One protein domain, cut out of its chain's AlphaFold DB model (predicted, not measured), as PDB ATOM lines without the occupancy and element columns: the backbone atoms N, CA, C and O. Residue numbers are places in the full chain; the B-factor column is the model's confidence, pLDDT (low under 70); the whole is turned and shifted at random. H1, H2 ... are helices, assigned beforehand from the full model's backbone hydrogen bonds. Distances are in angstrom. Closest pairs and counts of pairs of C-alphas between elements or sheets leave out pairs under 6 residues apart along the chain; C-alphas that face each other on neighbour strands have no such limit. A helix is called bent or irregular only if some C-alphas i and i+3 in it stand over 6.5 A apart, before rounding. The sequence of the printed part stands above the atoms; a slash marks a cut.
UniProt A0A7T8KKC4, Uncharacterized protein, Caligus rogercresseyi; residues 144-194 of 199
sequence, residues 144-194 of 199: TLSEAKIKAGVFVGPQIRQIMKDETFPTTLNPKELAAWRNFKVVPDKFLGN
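Overview. This is residues 144 to 194 of the 199 residues of an uncharacterized protein of Caligus rogercresseyi (UniProt A0A7T8KKC4). Picture one long helix, H4, making one side of the domain, with three short helices, H1, H2 and H3, set out on one side of it in an open arrangement with few contacts. H3 comes close to H4 near Leu 178, H2 comes close to it near Lys 185, and H1 keeps off by itself, while residues 189 to 194 stick out past the rest. The printed part has 51 residues with four named helices, in the order H1, H2, H3, H4 along the chain, and no named strand; the class is all helix. By its radius of gyration of the C-alphas, 11.1 A, the whole is compact, and the C-alphas span 32 by 24 by 17 A along the three main axes.

Arrangement. Begin with H4, residues 175 to 190, the longest helix, which touches no other helix but is near two of them. Look first at H3, residues 169 to 172, which is close to H4 but not clearly touching it: their closest C-alphas, those of Pro 170 and Leu 178, are 6.2 A apart. Farther along H4, look for H2, residues 157 to 165, which is also close to H4 but not clearly touching it, with the closest C-alphas, those of Met 164 and Lys 185, 7.2 A apart. The lines of H2 and H4 stand at 73 degrees, only just about perpendicular. H2 and H3 are close but not clearly touching too; their closest C-alphas, those of Ile 163 and Phe 169, are 6.7 A apart. H1, residues 147 to 152, is apart from H2, from H3 and from H4, with no C-alpha within 8 A of theirs. On the backbone, every O i to N i+4 pair of H1 is within hydrogen-bond range, as are 4 of 5 in H2 and 8 of 12 in H4. H3 is too short for such a pair, but its one O i to N i+3 pair is within range.

Along the chain. Find C-alpha 175 at (134.910, 124.123, 142.917); from there H4 runs 23.3 A to C-alpha 190 at (124.138, 118.912, 162.862). H4 is neither bent nor irregular, but only just: C-alphas 185 and 188 are 6.1 A apart. Go back along the chain to H3, Phe 169 to Thr 172, which measures 5.5 A from first to last C-alpha. Before it, H2 runs from Gly 157 to Lys 165 and measures 13.1 A. Earlier still, find C-alpha 147 at (139.028, 106.932, 141.332), where H1 begins; it ends 8.5 A away at Ala 152.

Size, cuts and confidence. Read from residue 144 to residue 194 and you will meet no cut in the printed part. The two C-alphas farthest apart are those of Ala 148 and Asn 194, at 32.7 A, while the first and last printed C-alphas, those of Thr 144 and Asn 194, are 28.4 A apart. The links from H1 to H2, with 4 residues between them, from H2 to H3, with 3, and from H3 to H4, with 2, are tight, and no link is long. Residues 189 to 194, of which 189 and 190 belong to H4, stand free. In the B-factor column the mean pLDDT of the printed part is 71.1, and 22 residues are under 70: residues 144 to 157, residue 159 and residues 188 to 194. The model's confidence is low in H1, with a mean pLDDT of 56, against 81 in H3 and 79 in H4.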
ATOM      1  N   THR A 144     139.534 100.506 149.420       43.81
ATOM      2  CA  THR A 144     140.159 101.466 148.521       43.81
ATOM      3  C   THR A 144     139.106 101.883 147.506       43.81
ATOM      4  O   THR A 144     138.776 101.143 146.578       43.81
ATOM      5  N   LEU A 145     138.536 103.067 147.717       50.97
ATOM      6  CA  LEU A 145     137.695 103.722 146.727       50.97
ATOM      7  C   LEU A 145     138.497 103.837 145.425       50.97
ATOM      8  O   LEU A 145     139.583 104.410 145.415       50.97
ATOM      9  N   SER A 146     137.995 103.264 144.331       55.28
ATOM     10  CA  SER A 146     138.595 103.512 143.022       55.28
ATOM     11  C   SER A 146     138.316 104.956 142.610       55.28
ATOM     12  O   SER A 146     137.240 105.488 142.900       55.28
ATOM     13  N   GLU A 147     139.236 105.581 141.875       49.66
ATOM     14  CA  GLU A 147     139.028 106.932 141.332       49.66
ATOM     15  C   GLU A 147     137.723 107.042 140.528       49.66
ATOM     16  O   GLU A 147     137.057 108.071 140.561       49.66
ATOM     17  N   ALA A 148     137.313 105.964 139.850       52.16
ATOM     18  CA  ALA A 148     136.050 105.908 139.120       52.16
ATOM     19  C   ALA A 148     134.824 106.046 140.040       52.16
ATOM     20  O   ALA A 148     133.899 106.783 139.711       52.16
ATOM     21  N   LYS A 149     134.815 105.384 141.208       57.97
ATOM     22  CA  LYS A 149     133.724 105.514 142.193       57.97
ATOM     23  C   LYS A 149     133.717 106.892 142.852       57.97
ATOM     24  O   LYS A 149     132.642 107.438 143.075       57.97
ATOM     25  N   ILE A 150     134.904 107.460 143.096       58.06
ATOM     26  CA  ILE A 150     135.067 108.836 143.588       58.06
ATOM     27  C   ILE A 150     134.466 109.833 142.592       58.06
ATOM     28  O   ILE A 150     133.644 110.656 142.985       58.06
ATOM     29  N   LYS A 151     134.800 109.709 141.302       56.59
ATOM     30  CA  LYS A 151     134.271 110.574 140.235       56.59
ATOM     31  C   LYS A 151     132.772 110.389 139.989       56.59
ATOM     32  O   LYS A 151     132.097 111.346 139.635       56.59
ATOM     33  N   ALA A 152     132.249 109.176 140.161       61.25
ATOM     34  CA  ALA A 152     130.833 108.879 139.945       61.25
ATOM     35  C   ALA A 152     129.926 109.274 141.126       61.25
ATOM     36  O   ALA A 152     128.709 109.267 140.976       61.25
ATOM     37  N   GLY A 153     130.486 109.582 142.303       55.66
ATOM     38  CA  GLY A 153     129.705 109.983 143.479       55.66
ATOM     39  C   GLY A 153     128.845 108.868 144.094       55.66
ATOM     40  O   GLY A 153     127.912 109.156 144.842       55.66
ATOM     41  N   VAL A 154     129.124 107.597 143.781       64.06
ATOM     42  CA  VAL A 154     128.323 106.446 144.234       64.06
ATOM     43  C   VAL A 154     128.946 105.848 145.495       64.06
ATOM     44  O   VAL A 154     129.938 105.117 145.422       64.06
ATOM     45  N   PHE A 155     128.348 106.140 146.653       66.12
ATOM     46  CA  PHE A 155     128.849 105.723 147.967       66.12
ATOM     47  C   PHE A 155     127.769 105.026 148.803       66.12
ATOM     48  O   PHE A 155     126.614 105.444 148.811       66.12
ATOM     49  N   VAL A 156     128.156 104.003 149.574       69.19
ATOM     50  CA  VAL A 156     127.299 103.401 150.619       69.19
ATOM     51  C   VAL A 156     127.607 103.974 152.007       69.19
ATOM     52  O   VAL A 156     128.680 104.530 152.235       69.19
ATOM     53  N   GLY A 157     126.699 103.802 152.974       66.56
ATOM     54  CA  GLY A 157     126.796 104.397 154.320       66.56
ATOM     55  C   GLY A 157     128.172 104.284 155.008       66.56
ATOM     56  O   GLY A 157     128.718 105.306 155.434       66.56
ATOM     57  N   PRO A 158     128.797 103.093 155.090       71.38
ATOM     58  CA  PRO A 158     130.142 102.950 155.652       71.38
ATOM     59  C   PRO A 158     131.234 103.717 154.889       71.38
ATOM     60  O   PRO A 158     132.166 104.216 155.515       71.38
ATOM     61  N   GLN A 159     131.119 103.841 153.563       65.88
ATOM     62  CA  GLN A 159     132.076 104.571 152.723       65.88
ATOM     63  C   GLN A 159     131.946 106.080 152.918       65.88
ATOM     64  O   GLN A 159     132.961 106.755 153.073       65.88
ATOM     65  N   ILE A 160     130.715 106.597 153.022       73.00
ATOM     66  CA  ILE A 160     130.460 108.009 153.349       73.00
ATOM     67  C   ILE A 160     131.180 108.370 154.653       73.00
ATOM     68  O   ILE A 160     131.928 109.341 154.702       73.00
ATOM     69  N   ARG A 161     131.052 107.536 155.696       75.94
ATOM     70  CA  ARG A 161     131.726 107.758 156.989       75.94
ATOM     71  C   ARG A 161     133.253 107.776 156.894       75.94
ATOM     72  O   ARG A 161     133.889 108.420 157.723       75.94
ATOM     73  N   GLN A 162     133.847 107.059 155.940       74.25
ATOM     74  CA  GLN A 162     135.296 107.079 155.730       74.25
ATOM     75  C   GLN A 162     135.745 108.341 155.001       74.25
ATOM     76  O   GLN A 162     136.657 109.003 155.477       74.25
ATOM     77  N   ILE A 163     135.066 108.711 153.913       75.75
ATOM     78  CA  ILE A 163     135.378 109.920 153.134       75.75
ATOM     79  C   ILE A 163     135.192 111.179 153.983       75.75
ATOM     80  O   ILE A 163     135.979 112.114 153.911       75.75
ATOM     81  N   MET A 164     134.188 111.192 154.861       78.94
ATOM     82  CA  MET A 164     133.978 112.287 155.810       78.94
ATOM     83  C   MET A 164     135.194 112.524 156.725       78.94
ATOM     84  O   MET A 164     135.448 113.674 157.091       78.94
ATOM     85  N   LYS A 165     135.948 111.465 157.056       80.25
ATOM     86  CA  LYS A 165     137.173 111.506 157.877       80.25
ATOM     87  C   LYS A 165     138.452 111.723 157.062       80.25
ATOM     88  O   LYS A 165     139.506 111.900 157.657       80.25
ATOM     89  N   ASP A 166     138.371 111.673 155.737       78.31
ATOM     90  CA  ASP A 166     139.514 111.851 154.848       78.31
ATOM     91  C   ASP A 166     139.763 113.349 154.604       78.31
ATOM     92  O   ASP A 166     138.918 114.063 154.054       78.31
ATOM     93  N   GLU A 167     140.923 113.837 155.039       82.31
ATOM     94  CA  GLU A 167     141.327 115.241 154.894       82.31
ATOM     95  C   GLU A 167     141.839 115.576 153.487       82.31
ATOM     96  O   GLU A 167     141.875 116.745 153.106       82.31
ATOM     97  N   THR A 168     142.191 114.561 152.696       81.62
ATOM     98  CA  THR A 168     142.720 114.716 151.335       81.62
ATOM     99  C   THR A 168     141.617 114.727 150.280       81.62
ATOM    100  O   THR A 168     141.760 115.347 149.233       81.62
ATOM    101  N   PHE A 169     140.457 114.132 150.564       78.75
ATOM    102  CA  PHE A 169     139.332 114.092 149.626       78.75
ATOM    103  C   PHE A 169     138.863 115.472 149.112       78.75
ATOM    104  O   PHE A 169     138.628 115.614 147.911       78.75
ATOM    105  N   PRO A 170     138.762 116.537 149.935       82.69
ATOM    106  CA  PRO A 170     138.368 117.855 149.439       82.69
ATOM    107  C   PRO A 170     139.308 118.423 148.368       82.69
ATOM    108  O   PRO A 170     138.870 119.247 147.569       82.69
ATOM    109  N   THR A 171     140.580 118.000 148.331       82.62
ATOM    110  CA  THR A 171     141.550 118.491 147.341       82.62
ATOM    111  C   THR A 171     141.368 117.848 145.969       82.62
ATOM    112  O   THR A 171     141.941 118.333 144.998       82.62
ATOM    113  N   THR A 172     140.580 116.772 145.865       79.00
ATOM    114  CA  THR A 172     140.296 116.094 144.590       79.00
ATOM    115  C   THR A 172     139.025 116.601 143.906       79.00
ATOM    116  O   THR A 172     138.730 116.181 142.792       79.00
ATOM    117  N   LEU A 173     138.255 117.471 144.569       78.94
ATOM    118  CA  LEU A 173     136.968 117.977 144.089       78.94
ATOM    119  C   LEU A 173     137.133 119.262 143.275       78.94
ATOM    120  O   LEU A 173     137.946 120.127 143.604       78.94
ATOM    121  N   ASN A 174     136.303 119.438 142.247       85.19
ATOM    122  CA  ASN A 174     136.210 120.723 141.555       85.19
ATOM    123  C   ASN A 174     135.478 121.777 142.425       85.19
ATOM    124  O   ASN A 174     134.846 121.428 143.424       85.19
ATOM    125  N   PRO A 175     135.498 123.078 142.073       90.31
ATOM    126  CA  PRO A 175     134.910 124.123 142.917       90.31
ATOM    127  C   PRO A 175     133.418 123.937 143.244       90.31
ATOM    128  O   PRO A 175     132.990 124.259 144.354       90.31
ATOM    129  N   LYS A 176     132.622 123.402 142.305       86.38
ATOM    130  CA  LYS A 176     131.188 123.144 142.522       86.38
ATOM    131  C   LYS A 176     130.981 121.963 143.469       86.38
ATOM    132  O   LYS A 176     130.177 122.047 144.393       86.38
ATOM    133  N   GLU A 177     131.739 120.891 143.266       80.81
ATOM    134  CA  GLU A 177     131.724 119.700 144.119       80.81
ATOM    135  C   GLU A 177     132.219 120.007 145.533       80.81
ATOM    136  O   GLU A 177     131.625 119.546 146.501       80.81
ATOM    137  N   LEU A 178     133.253 120.839 145.676       85.56
ATOM    138  CA  LEU A 178     133.775 121.264 146.971       85.56
ATOM    139  C   LEU A 178     132.741 122.077 147.760       85.56
ATOM    140  O   LEU A 178     132.592 121.885 148.969       85.56
ATOM    141  N   ALA A 179     132.009 122.973 147.089       86.12
ATOM    142  CA  ALA A 179     130.913 123.714 147.709       86.12
ATOM    143  C   ALA A 179     129.786 122.771 148.167       86.12
ATOM    144  O   ALA A 179     129.323 122.873 149.304       86.12
ATOM    145  N   ALA A 180     129.400 121.808 147.324       81.44
ATOM    146  CA  ALA A 180     128.415 120.786 147.677       81.44
ATOM    147  C   ALA A 180     128.885 119.903 148.849       81.44
ATOM    148  O   ALA A 180     128.120 119.660 149.778       81.44
ATOM    149  N   TRP A 181     130.155 119.488 148.856       83.50
ATOM    150  CA  TRP A 181     130.762 118.676 149.912       83.50
ATOM    151  C   TRP A 181     130.781 119.390 151.266       83.50
ATOM    152  O   TRP A 181     130.433 118.796 152.284       83.50
ATOM    153  N   ARG A 182     131.128 120.685 151.289       85.50
ATOM    154  CA  ARG A 182     131.080 121.503 152.513       85.50
ATOM    155  C   ARG A 182     129.667 121.592 153.085       85.50
ATOM    156  O   ARG A 182     129.507 121.427 154.288       85.50
ATOM    157  N   ASN A 183     128.658 121.791 152.235       82.88
ATOM    158  CA  ASN A 183     127.256 121.806 152.665       82.88
ATOM    159  C   ASN A 183     126.796 120.427 153.155       82.88
ATOM    160  O   ASN A 183     126.112 120.327 154.170       82.88
ATOM    161  N   PHE A 184     127.214 119.360 152.471       80.25
ATOM    162  CA  PHE A 184     126.902 117.992 152.864       80.25
ATOM    163  C   PHE A 184     127.499 117.638 154.229       80.25
ATOM    164  O   PHE A 184     126.786 117.057 155.039       80.25
ATOM    165  N   LYS A 185     128.746 118.039 154.534       80.12
ATOM    166  CA  LYS A 185     129.384 117.768 155.838       80.12
ATOM    167  C   LYS A 185     128.571 118.275 157.035       80.12
ATOM    168  O   LYS A 185     128.561 117.637 158.080       80.12
ATOM    169  N   VAL A 186     127.841 119.375 156.864       78.38
ATOM    170  CA  VAL A 186     127.014 119.970 157.923       78.38
ATOM    171  C   VAL A 186     125.817 119.083 158.293       78.38
ATOM    172  O   VAL A 186     125.371 119.113 159.437       78.38
ATOM    173  N   VAL A 187     125.296 118.280 157.358       72.50
ATOM    174  CA  VAL A 187     124.083 117.475 157.578       72.50
ATOM    175  C   VAL A 187     124.331 116.329 158.575       72.50
ATOM    176  O   VAL A 187     123.597 116.252 159.560       72.50
ATOM    177  N   PRO A 188     125.355 115.466 158.423       65.88
ATOM    178  CA  PRO A 188     125.672 114.459 159.431       65.88
ATOM    179  C   PRO A 188     126.029 115.052 160.793       65.88
ATOM    180  O   PRO A 188     125.621 114.492 161.804       65.88
ATOM    181  N   ASP A 189     126.748 116.177 160.814       64.25
ATOM    182  CA  ASP A 189     127.255 116.762 162.057       64.25
ATOM    183  C   ASP A 189     126.151 117.462 162.864       64.25
ATOM    184  O   ASP A 189     126.149 117.381 164.088       64.25
ATOM    185  N   LYS A 190     125.190 118.120 162.195       65.31
ATOM    186  CA  LYS A 190     124.138 118.912 162.862       65.31
ATOM    187  C   LYS A 190     122.739 118.300 162.831       65.31
ATOM    188  O   LYS A 190     121.943 118.600 163.710       65.31
ATOM    189  N   PHE A 191     122.404 117.510 161.810       57.34
ATOM    190  CA  PHE A 191     121.045 116.980 161.613       57.34
ATOM    191  C   PHE A 191     120.922 115.501 161.996       57.34
ATOM    192  O   PHE A 191     119.898 115.090 162.528       57.34
ATOM    193  N   LEU A 192     121.960 114.698 161.739       60.28
ATOM    194  CA  LEU A 192     121.984 113.259 162.058       60.28
ATOM    195  C   LEU A 192     122.934 112.910 163.219       60.28
ATOM    196  O   LEU A 192     123.131 111.730 163.516       60.28
ATOM    197  N   GLY A 193     123.544 113.917 163.848       57.09
ATOM    198  CA  GLY A 193     124.393 113.766 165.025       57.09
ATOM    199  C   GLY A 193     123.575 113.479 166.288       57.09
ATOM    200  O   GLY A 193     122.382 113.759 166.356       57.09
ATOM    201  N   ASN A 194     124.224 112.941 167.323       52.16
ATOM    202  CA  ASN A 194     123.598 112.674 168.629       52.16
ATOM    203  C   ASN A 194     123.276 113.948 169.438       52.16
ATOM    204  O   ASN A 194     122.778 113.849 170.561       52.16
TER     205      ASN A 194